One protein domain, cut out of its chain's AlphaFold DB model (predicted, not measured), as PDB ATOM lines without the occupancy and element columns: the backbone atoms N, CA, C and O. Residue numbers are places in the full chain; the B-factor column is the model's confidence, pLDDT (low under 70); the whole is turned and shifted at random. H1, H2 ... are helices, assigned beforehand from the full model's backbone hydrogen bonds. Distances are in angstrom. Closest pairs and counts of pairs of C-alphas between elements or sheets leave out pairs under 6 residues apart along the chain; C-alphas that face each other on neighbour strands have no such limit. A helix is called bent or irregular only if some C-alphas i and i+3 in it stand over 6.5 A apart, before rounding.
ATOM      1  N   LEU A   2     143.655 140.043 106.126       85.44
ATOM      2  CA  LEU A   2     144.087 139.346 107.356       85.44
ATOM      3  C   LEU A   2     142.964 138.583 108.089       85.44
ATOM      4  O   LEU A   2     143.169 137.475 108.563       85.44
ATOM      5  N   ARG A   3     141.760 139.165 108.150       84.62
ATOM      6  CA  ARG A   3     140.599 138.545 108.802       84.62
ATOM      7  C   ARG A   3     140.168 137.236 108.130       84.62
ATOM      8  O   ARG A   3     139.898 136.282 108.838       84.62
ATOM      9  N   CYS A   4     140.180 137.172 106.797       87.50
ATOM     10  CA  CYS A   4     139.861 135.946 106.061       87.50
ATOM     11  C   CYS A   4     140.908 134.854 106.313       87.50
ATOM     12  O   CYS A   4     140.562 133.696 106.486       87.50
ATOM     13  N   GLU A   5     142.192 135.218 106.380       90.31
ATOM     14  CA  GLU A   5     143.257 134.260 106.704       90.31
ATOM     15  C   GLU A   5     143.103 133.687 108.117       90.31
ATOM     16  O   GLU A   5     143.257 132.483 108.318       90.31
ATOM     17  N   LEU A   6     142.716 134.525 109.083       89.94
ATOM     18  CA  LEU A   6     142.378 134.067 110.428       89.94
ATOM     19  C   LEU A   6     141.138 133.166 110.426       89.94
ATOM     20  O   LEU A   6     141.161 132.132 111.081       89.94
ATOM     21  N   GLU A   7     140.087 133.512 109.676       91.62
ATOM     22  CA  GLU A   7     138.904 132.653 109.504       91.62
ATOM     23  C   GLU A   7     139.293 131.261 108.993       91.62
ATOM     24  O   GLU A   7     138.837 130.268 109.554       91.62
ATOM     25  N   TYR A   8     140.191 131.170 108.009       92.19
ATOM     26  CA  TYR A   8     140.665 129.888 107.482       92.19
ATOM     27  C   TYR A   8     141.552 129.117 108.463       92.19
ATOM     28  O   TYR A   8     141.407 127.904 108.611       92.19
ATOM     29  N   PHE A   9     142.451 129.798 109.175       92.25
ATOM     30  CA  PHE A   9     143.265 129.152 110.202       92.25
ATOM     31  C   PHE A   9     142.397 128.583 111.331       92.25
ATOM     32  O   PHE A   9     142.551 127.428 111.724       92.25
ATOM     33  N   PHE A  10     141.447 129.372 111.828       92.56
ATOM     34  CA  PHE A  10     140.528 128.930 112.868       92.56
ATOM     35  C   PHE A  10     139.534 127.875 112.365       92.56
ATOM     36  O   PHE A  10     139.160 126.989 113.130       92.56
ATOM     37  N   GLY A  11     139.150 127.922 111.087       91.94
ATOM     38  CA  GLY A  11     138.390 126.864 110.423       91.94
ATOM     39  C   GLY A  11     139.148 125.536 110.421       91.94
ATOM     40  O   GLY A  11     138.596 124.514 110.826       91.94
ATOM     41  N   ALA A  12     140.436 125.559 110.069       91.25
ATOM     42  CA  ALA A  12     141.319 124.397 110.163       91.25
ATOM     43  C   ALA A  12     141.492 123.907 111.609       91.25
ATOM     44  O   ALA A  12     141.437 122.703 111.858       91.25
ATOM     45  N   LEU A  13     141.667 124.826 112.566       91.69
ATOM     46  CA  LEU A  13     141.810 124.495 113.985       91.69
ATOM     47  C   LEU A  13     140.556 123.796 114.521       91.69
ATOM     48  O   LEU A  13     140.669 122.786 115.208       91.69
ATOM     49  N   ARG A  14     139.370 124.298 114.157       91.00
ATOM     50  CA  ARG A  14     138.077 123.698 114.508       91.00
ATOM     51  C   ARG A  14     137.889 122.318 113.879       91.00
ATOM     52  O   ARG A  14     137.269 121.463 114.494       91.00
ATOM     53  N   PHE A  15     138.367 122.126 112.651       88.44
ATOM     54  CA  PHE A  15     138.229 120.855 111.943       88.44
ATOM     55  C   PHE A  15     139.133 119.766 112.537       88.44
ATOM     56  O   PHE A  15     138.682 118.647 112.746       88.44
ATOM     57  N   PHE A  16     140.392 120.095 112.844       85.56
ATOM     58  CA  PHE A  16     141.379 119.121 113.330       85.56
ATOM     59  C   PHE A  16     141.419 118.942 114.846       85.56
ATOM     60  O   PHE A  16     142.046 117.991 115.311       85.56
ATOM     61  N   THR A  17     140.848 119.865 115.626       88.75
ATOM     62  CA  THR A  17     141.000 119.864 117.086       88.75
ATOM     63  C   THR A  17     139.700 120.181 117.819       88.75
ATOM     64  O   THR A  17     138.821 120.862 117.300       88.75
ATOM     65  N   ARG A  18     139.612 119.748 119.079       87.56
ATOM     66  CA  ARG A  18     138.540 120.097 120.027       87.56
ATOM     67  C   ARG A  18     138.796 121.415 120.769       87.56
ATOM     68  O   ARG A  18     138.139 121.695 121.770       87.56
ATOM     69  N   LEU A  19     139.769 122.215 120.326       87.69
ATOM     70  CA  LEU A  19     140.060 123.501 120.952       87.69
ATOM     71  C   LEU A  19     138.925 124.500 120.681       87.69
ATOM     72  O   LEU A  19     138.358 124.507 119.588       87.69
ATOM     73  N   PRO A  20     138.582 125.365 121.652       87.06
ATOM     74  CA  PRO A  20     137.551 126.372 121.457       87.06
ATOM     75  C   PRO A  20     137.988 127.372 120.382       87.06
ATOM     76  O   PRO A  20     139.089 127.922 120.425       87.06
ATOM     77  N   VAL A  21     137.096 127.629 119.429       91.00
ATOM     78  CA  VAL A  21     137.321 128.542 118.307       91.00
ATOM     79  C   VAL A  21     136.334 129.712 118.392       91.00
ATOM     80  O   VAL A  21     135.203 129.512 118.843       91.00
ATOM     81  N   PRO A  22     136.715 130.944 117.996       90.56
ATOM     82  CA  PRO A  22     135.820 132.091 118.093       90.56
ATOM     83  C   PRO A  22     134.510 131.918 117.308       90.56
ATOM     84  O   PRO A  22     134.508 131.457 116.170       90.56
ATOM     85  N   ALA A  23     133.394 132.380 117.883       87.81
ATOM     86  CA  ALA A  23     132.051 132.203 117.315       87.81
ATOM     87  C   ALA A  23     131.812 132.915 115.967       87.81
ATOM     88  O   ALA A  23     130.853 132.603 115.270       87.81
ATOM     89  N   TRP A  24     132.666 133.872 115.589       87.62
ATOM     90  CA  TRP A  24     132.588 134.559 114.294       87.62
ATOM     91  C   TRP A  24     133.132 133.724 113.128       87.62
ATOM     92  O   TRP A  24     132.975 134.123 111.976       87.62
ATOM     93  N   VAL A  25     133.774 132.589 113.409       87.44
ATOM     94  CA  VAL A  25     134.292 131.676 112.389       87.44
ATOM     95  C   VAL A  25     133.124 130.858 111.842       87.44
ATOM     96  O   VAL A  25     132.571 129.992 112.526       87.44
ATOM     97  N   GLY A  26     132.731 131.169 110.608       82.31
ATOM     98  CA  GLY A  26     131.646 130.483 109.910       82.31
ATOM     99  C   GLY A  26     131.942 129.004 109.638       82.31
ATOM    100  O   GLY A  26     133.069 128.531 109.771       82.31
ATOM    101  N   HIS A  27     130.909 128.267 109.231       77.31
ATOM    102  CA  HIS A  27     131.020 126.866 108.834       77.31
ATOM    103  C   HIS A  27     130.417 126.684 107.438       77.31
ATOM    104  O   HIS A  27     129.210 126.832 107.254       77.31
ATOM    105  N   SER A  28     131.264 126.418 106.446       85.44
ATOM    106  CA  SER A  28     130.851 126.065 105.087       85.44
ATOM    107  C   SER A  28     131.906 125.170 104.437       85.44
ATOM    108  O   SER A  28     133.091 125.272 104.760       85.44
ATOM    109  N   SER A  29     131.487 124.309 103.508       81.94
ATOM    110  CA  SER A  29     132.399 123.436 102.754       81.94
ATOM    111  C   SER A  29     133.444 124.240 101.979       81.94
ATOM    112  O   SER A  29     134.634 123.972 102.089       81.94
ATOM    113  N   ALA A  30     133.020 125.308 101.297       83.50
ATOM    114  CA  ALA A  30     133.924 126.197 100.569       83.50
ATOM    115  C   ALA A  30     134.976 126.859 101.482       83.50
ATOM    116  O   ALA A  30     136.137 126.996 101.099       83.50
ATOM    117  N   ALA A  31     134.606 127.257 102.708       82.44
ATOM    118  CA  ALA A  31     135.563 127.822 103.658       82.44
ATOM    119  C   ALA A  31     136.541 126.765 104.199       82.44
ATOM    120  O   ALA A  31     137.708 127.086 104.438       82.44
ATOM    121  N   LEU A  32     136.100 125.513 104.364       84.31
ATOM    122  CA  LEU A  32     136.967 124.401 104.764       84.31
ATOM    123  C   LEU A  32     138.009 124.068 103.691       84.31
ATOM    124  O   LEU A  32     139.181 123.908 104.033       84.31
ATOM    125  N   ASP A  33     137.636 124.071 102.409       88.44
ATOM    126  CA  ASP A  33     138.588 123.860 101.308       88.44
ATOM    127  C   ASP A  33     139.710 124.911 101.329       88.44
ATOM    128  O   ASP A  33     140.895 124.590 101.229       88.44
ATOM    129  N   HIS A  34     139.363 126.179 101.567       89.00
ATOM    130  CA  HIS A  34     140.351 127.249 101.742       89.00
ATOM    131  C   HIS A  34     141.159 127.144 103.044       89.00
ATOM    132  O   HIS A  34     142.268 127.686 103.126       89.00
ATOM    133  N   SER A  35     140.627 126.446 104.048       90.75
ATOM    134  CA  SER A  35     141.294 126.173 105.323       90.75
ATOM    135  C   SER A  35     142.324 125.047 105.216       90.75
ATOM    136  O   SER A  35     143.263 125.022 106.009       90.75
ATOM    137  N   ALA A  36     142.231 124.167 104.211       88.75
ATOM    138  CA  ALA A  36     143.117 123.009 104.051       88.75
ATOM    139  C   ALA A  36     144.615 123.358 104.026       88.75
ATOM    140  O   ALA A  36     145.447 122.636 104.576       88.75
ATOM    141  N   ARG A  37     144.976 124.525 103.478       91.50
ATOM    142  CA  ARG A  37     146.365 125.024 103.482       91.50
ATOM    143  C   ARG A  37     146.934 125.285 104.884       91.50
ATOM    144  O   ARG A  37     148.148 125.353 105.039       91.50
ATOM    145  N   TYR A  38     146.074 125.434 105.891       92.81
ATOM    146  CA  TYR A  38     146.452 125.654 107.287       92.81
ATOM    147  C   TYR A  38     146.545 124.363 108.105       92.81
ATOM    148  O   TYR A  38     146.985 124.413 109.253       92.81
ATOM    149  N   PHE A  39     146.220 123.202 107.531       90.62
ATOM    150  CA  PHE A  39     146.328 121.916 108.228       90.62
ATOM    151  C   PHE A  39     147.751 121.624 108.734       90.62
ATOM    152  O   PHE A  39     147.880 121.249 109.900       90.62
ATOM    153  N   PRO A  40     148.835 121.883 107.967       91.31
ATOM    154  CA  PRO A  40     150.190 121.721 108.491       91.31
ATOM    155  C   PRO A  40     150.482 122.644 109.682       91.31
ATOM    156  O   PRO A  40     151.128 122.226 110.639       91.31
ATOM    157  N   ALA A  41     149.976 123.882 109.659       92.81
ATOM    158  CA  ALA A  41     150.156 124.827 110.759       92.81
ATOM    159  C   ALA A  41     149.437 124.354 112.032       92.81
ATOM    160  O   ALA A  41     150.012 124.406 113.118       92.81
ATOM    161  N   VAL A  42     148.216 123.829 111.902       93.50
ATOM    162  CA  VAL A  42     147.494 123.209 113.025       93.50
ATOM    163  C   VAL A  42     148.230 121.962 113.528       93.50
ATOM    164  O   VAL A  42     148.363 121.783 114.737       93.50
ATOM    165  N   GLY A  43     148.796 121.154 112.628       91.38
ATOM    166  CA  GLY A  43     149.645 120.016 112.987       91.38
ATOM    167  C   GLY A  43     150.868 120.418 113.819       91.38
ATOM    168  O   GLY A  43     151.174 119.759 114.810       91.38
ATOM    169  N   ILE A  44     151.521 121.537 113.485       94.44
ATOM    170  CA  ILE A  44     152.620 122.097 114.293       94.44
ATOM    171  C   ILE A  44     152.126 122.489 115.689       94.44
ATOM    172  O   ILE A  44     152.809 122.202 116.669       94.44
ATOM    173  N   VAL A  45     150.942 123.102 115.807       94.25
ATOM    174  CA  VAL A  45     150.357 123.464 117.112       94.25
ATOM    175  C   VAL A  45     150.104 122.217 117.962       94.25
ATOM    176  O   VAL A  45     150.532 122.168 119.115       94.25
ATOM    177  N   VAL A  46     149.469 121.186 117.398       94.12
ATOM    178  CA  VAL A  46     149.213 119.919 118.108       94.12
ATOM    179  C   VAL A  46     150.528 119.241 118.501       94.12
ATOM    180  O   VAL A  46     150.688 118.835 119.652       94.12
ATOM    181  N   GLY A  47     151.494 119.172 117.583       93.75
ATOM    182  CA  GLY A  47     152.814 118.597 117.838       93.75
ATOM    183  C   GLY A  47     153.589 119.346 118.924       93.75
ATOM    184  O   GLY A  47     154.195 118.714 119.785       93.75
ATOM    185  N   ALA A  48     153.523 120.679 118.944       96.75
ATOM    186  CA  ALA A  48     154.152 121.498 119.977       96.75
ATOM    187  C   ALA A  48     153.528 121.257 121.359       96.75
ATOM    188  O   ALA A  48     154.253 121.142 122.346       96.75
ATOM    189  N   LEU A  49     152.200 121.127 121.438       95.81
ATOM    190  CA  LEU A  49     151.506 120.808 122.688       95.81
ATOM    191  C   LEU A  49     151.834 119.390 123.177       95.81
ATOM    192  O   LEU A  49     152.095 119.199 124.364       95.81
ATOM    193  N   ALA A  50     151.896 118.410 122.273       95.50
ATOM    194  CA  ALA A  50     152.313 117.048 122.607       95.50
ATOM    195  C   ALA A  50     153.786 116.989 123.060       95.50
ATOM    196  O   ALA A  50     154.105 116.320 124.043       95.50
ATOM    197  N   ALA A  51     154.680 117.730 122.399       95.44
ATOM    198  CA  ALA A  51     156.084 117.843 122.793       95.44
ATOM    199  C   ALA A  51     156.240 118.525 124.160       95.44
ATOM    200  O   ALA A  51     157.031 118.074 124.987       95.44
ATOM    201  N   LEU A  52     155.456 119.570 124.436       97.69
ATOM    202  CA  LEU A  52     155.425 120.208 125.750       97.69
ATOM    203  C   LEU A  52     154.966 119.222 126.833       97.69
ATOM    204  O   LEU A  52     155.608 119.126 127.877       97.69
ATOM    205  N   ALA A  53     153.908 118.451 126.569       96.69
ATOM    206  CA  ALA A  53     153.442 117.409 127.480       96.69
ATOM    207  C   ALA A  53     154.526 116.350 127.740       96.69
ATOM    208  O   ALA A  53     154.750 115.986 128.894       96.69
ATOM    209  N   TYR A  54     155.252 115.918 126.702       96.81
ATOM    210  CA  TYR A  54     156.390 115.007 126.842       96.81
ATOM    211  C   TYR A  54     157.484 115.587 127.746       96.81
ATOM    212  O   TYR A  54     157.913 114.926 128.689       96.81
ATOM    213  N   LEU A  55     157.929 116.821 127.482       97.69
ATOM    214  CA  LEU A  55     159.011 117.460 128.240       97.69
ATOM    215  C   LEU A  55     158.641 117.602 129.722       97.69
ATOM    216  O   LEU A  55     159.431 117.234 130.596       97.69
ATOM    217  N   LEU A  56     157.415 118.050 130.003       97.31
ATOM    218  CA  LEU A  56     156.904 118.148 131.369       97.31
ATOM    219  C   LEU A  56     156.822 116.769 132.034       97.31
ATOM    220  O   LEU A  56     157.344 116.594 133.131       97.31
ATOM    221  N   ALA A  57     156.244 115.771 131.364       96.81
ATOM    222  CA  ALA A  57     156.100 114.422 131.907       96.81
ATOM    223  C   ALA A  57     157.453 113.729 132.146       96.81
ATOM    224  O   ALA A  57     157.640 113.084 133.176       96.81
ATOM    225  N   SER A  58     158.419 113.905 131.241       96.94
ATOM    226  CA  SER A  58     159.766 113.325 131.348       96.94
ATOM    227  C   SER A  58     160.575 113.864 132.529       96.94
ATOM    228  O   SER A  58     161.537 113.231 132.954       96.94
ATOM    229  N   SER A  59     160.163 115.003 133.097       96.62
ATOM    230  CA  SER A  59     160.786 115.568 134.298       96.62
ATOM    231  C   SER A  59     160.393 114.815 135.577       96.62
ATOM    232  O   SER A  59     161.083 114.933 136.587       96.62
ATOM    233  N   PHE A  60     159.299 114.040 135.549       95.50
ATOM    234  CA  PHE A  60     158.740 113.362 136.729       95.50
ATOM    235  C   PHE A  60     158.572 111.847 136.556       95.50
ATOM    236  O   PHE A  60     158.543 111.119 137.549       95.50
ATOM    237  N   TRP A  61     158.458 111.358 135.319       96.00
ATOM    238  CA  TRP A  61     158.156 109.960 135.011       96.00
ATOM    239  C   TRP A  61     159.148 109.332 134.023       96.00
ATOM    240  O   TRP A  61     159.808 110.044 133.266       96.00
ATOM    241  N   PRO A  62     159.229 107.984 133.973       96.62
ATOM    242  CA  PRO A  62     159.990 107.277 132.949       96.62
ATOM    243  C   PRO A  62     159.535 107.638 131.533       96.62
ATOM    244  O   PRO A  62     158.349 107.883 131.293       96.62
ATOM    245  N   THR A  63     160.459 107.560 130.575       94.31
ATOM    246  CA  THR A  63     160.227 107.897 129.161       94.31
ATOM    247  C   THR A  63     158.975 107.240 128.586       94.31
ATOM    248  O   THR A  63     158.221 107.895 127.877       94.31
ATOM    249  N   THR A  64     158.700 105.980 128.930       95.94
ATOM    250  CA  THR A  64     157.498 105.266 128.473       95.94
ATOM    251  C   THR A  64     156.209 105.993 128.861       95.94
ATOM    252  O   THR A  64     155.341 106.181 128.015       95.94
ATOM    253  N   LEU A  65     156.086 106.452 130.111       95.19
ATOM    254  CA  LEU A  65     154.903 107.189 130.565       95.19
ATOM    255  C   LEU A  65     154.840 108.591 129.951       95.19
ATOM    256  O   LEU A  65     153.754 109.062 129.622       95.19
ATOM    257  N   ALA A  66     155.988 109.239 129.740       95.88
ATOM    258  CA  ALA A  66     156.043 110.536 129.071       95.88
ATOM    259  C   ALA A  66     155.588 110.458 127.602       95.88
ATOM    260  O   ALA A  66     154.850 111.329 127.138       95.88
ATOM    261  N   VAL A  67     155.969 109.397 126.884       94.25
ATOM    262  CA  VAL A  67     155.489 109.128 125.517       94.25
ATOM    263  C   VAL A  67     153.978 108.893 125.512       94.25
ATOM    264  O   VAL A  67     153.279 109.498 124.702       94.25
ATOM    265  N   LEU A  68     153.455 108.087 126.443       94.69
ATOM    266  CA  LEU A  68     152.008 107.866 126.565       94.69
ATOM    267  C   LEU A  68     151.250 109.167 126.865       94.69
ATOM    268  O   LEU A  68     150.200 109.407 126.275       94.69
ATOM    269  N   ALA A  69     151.790 110.034 127.725       94.31
ATOM    270  CA  ALA A  69     151.200 111.341 128.009       94.31
ATOM    271  C   ALA A  69     151.170 112.246 126.762       94.31
ATOM    272  O   ALA A  69     150.166 112.912 126.503       94.31
ATOM    273  N   ALA A  70     152.237 112.244 125.958       94.62
ATOM    274  CA  ALA A  70     152.302 112.997 124.708       94.62
ATOM    275  C   ALA A  70     151.296 112.483 123.665       94.62
ATOM    276  O   ALA A  70     150.562 113.278 123.074       94.62
ATOM    277  N   MET A  71     151.207 111.159 123.489       93.44
ATOM    278  CA  MET A  71     150.220 110.519 122.611       93.44
ATOM    279  C   MET A  71     148.790 110.819 123.070       93.44
ATOM    280  O   MET A  71     147.974 111.278 122.275       93.44
ATOM    281  N   GLY A  72     148.504 110.648 124.364       93.38
ATOM    282  CA  GLY A  72     147.199 110.954 124.948       93.38
ATOM    283  C   GLY A  72     146.814 112.425 124.786       93.38
ATOM    284  O   GLY A  72     145.662 112.726 124.488       93.38
ATOM    285  N   THR A  73     147.780 113.341 124.890       93.69
ATOM    286  CA  THR A  73     147.563 114.773 124.628       93.69
ATOM    287  C   THR A  73     147.175 115.017 123.170       93.69
ATOM    288  O   THR A  73     146.203 115.722 122.909       93.69
ATOM    289  N   ALA A  74     147.885 114.414 122.210       91.50
ATOM    290  CA  ALA A  74     147.560 114.548 120.790       91.50
ATOM    291  C   ALA A  74     146.170 113.973 120.457       91.50
ATOM    292  O   ALA A  74     145.385 114.625 119.763       91.50
ATOM    293  N   ILE A  75     145.835 112.798 121.000       90.56
ATOM    294  CA  ILE A  75     144.516 112.164 120.839       90.56
ATOM    295  C   ILE A  75     143.422 113.046 121.444       90.56
ATOM    296  O   ILE A  75     142.426 113.324 120.782       90.56
ATOM    297  N   TYR A  76     143.613 113.544 122.670       91.19
ATOM    298  CA  TYR A  76     142.643 114.407 123.345       91.19
ATOM    299  C   TYR A  76     142.394 115.710 122.577       91.19
ATOM    300  O   TYR A  76     141.244 116.110 122.382       91.19
ATOM    301  N   LEU A  77     143.465 116.353 122.099       91.12
ATOM    302  CA  LEU A  77     143.379 117.596 121.334       91.12
ATOM    303  C   LEU A  77     142.685 117.398 119.991       91.12
ATOM    304  O   LEU A  77     141.898 118.252 119.601       91.12
ATOM    305  N   THR A  78     142.959 116.297 119.294       89.69
ATOM    306  CA  THR A  78     142.363 116.003 117.978       89.69
ATOM    307  C   THR A  78     141.009 115.311 118.073       89.69
ATOM    308  O   THR A  78     140.268 115.255 117.100       89.69
ATOM    309  N   GLY A  79     140.649 114.811 119.254       81.44
ATOM    310  CA  GLY A  79     139.404 114.098 119.472       81.44
ATOM    311  C   GLY A  79     139.372 112.684 118.912       81.44
ATOM    312  O   GLY A  79     138.270 112.229 118.638       81.44
ATOM    313  N   ALA A  80     140.537 112.043 118.752       71.44
ATOM    314  CA  ALA A  80     140.715 110.726 118.128       71.44
ATOM    315  C   ALA A  80     140.316 110.654 116.639       71.44
ATOM    316  O   ALA A  80     140.136 109.571 116.100       71.44
TER     317      ALA A  80
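This is residues 2 to 80 of the 112 residues of a protein of Candidatus Accumulibacter sp. BA-94 (UniProt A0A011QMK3). A long helix, H2, bends near residues 38 and 39; its longer arm H2b and H3, which folds back beside it, make a helical hairpin at one end of a rod-like whole, while at the other end H1 crosses the shorter arm H2a. A long link, residues 17 to 28, loops from the end of H1 to the beginning of H2a. The printed part has 79 residues with three named helices in the order H1, H2, H3 and no named strand, and the class is all helix. It is loose, with a radius of gyration of the C-alphas of 14.8 A, and spans 45 by 22 by 19 A.

By its hydrogen bonds H2, residues 29 to 58, was assigned as one helix, but it is bent: C-alphas 37 and 40 are 7.1 A apart. Its arm H2b, residues 40 to 58, is 26.2 A long and ends with C-alpha 58 at (159.766, 113.325, 131.348). Its arm H2a, residues 29 to 37, is 14.1 A long and irregular, with C-alphas 34 and 37 at 6.6 A. H3, residues 63 to 78, is 22.6 A long and ends at (142.363, 116.003, 117.978). H1, residues 2 to 16, is 21.3 A long and begins at (144.087, 139.346, 107.356).

H2a and H2b stand at a steep tilt of 60 degrees. H2b and H3 form a helical hairpin and touch, with the C-alphas of Ala 50 and Ala 70 closest at 4.6 A. They run opposite ways at a shallow tilt of 34 degrees, only just short of steep. H2b touches H1 with residue 42 alone; the closest C-alphas are those of Leu 13 and Val 42, 5.9 A apart, and the two run the same way at a steep tilt of 57 degrees. H1, with residues 8 to 12 alone, touches H2a, about perpendicular at 88 degrees; the closest C-alphas, of Tyr 8 and Ser 35, are 4.3 A apart. The helix packing is mostly crossed, but only just: of these 3 touching pairs, 1 is at a shallow tilt. H1 and H3 are close but not clearly touching, with the C-alphas of Phe 16 and Thr 78 closest at 5.7 A. H2a and H3 are apart. Every O i to N i+4 pair is within hydrogen-bond range in H1, H2b and H3, and 4 of 5 are in H2a.

The two C-alphas farthest apart, of Ala 30 and Phe 60, are 45.7 A from each other. The link from H1 to H2a is long, with 12 residues, and the link from H2b to H3 is tight, with 4. The printed part has no cut. Its mean pLDDT is 91.0, and no printed residue is under 70.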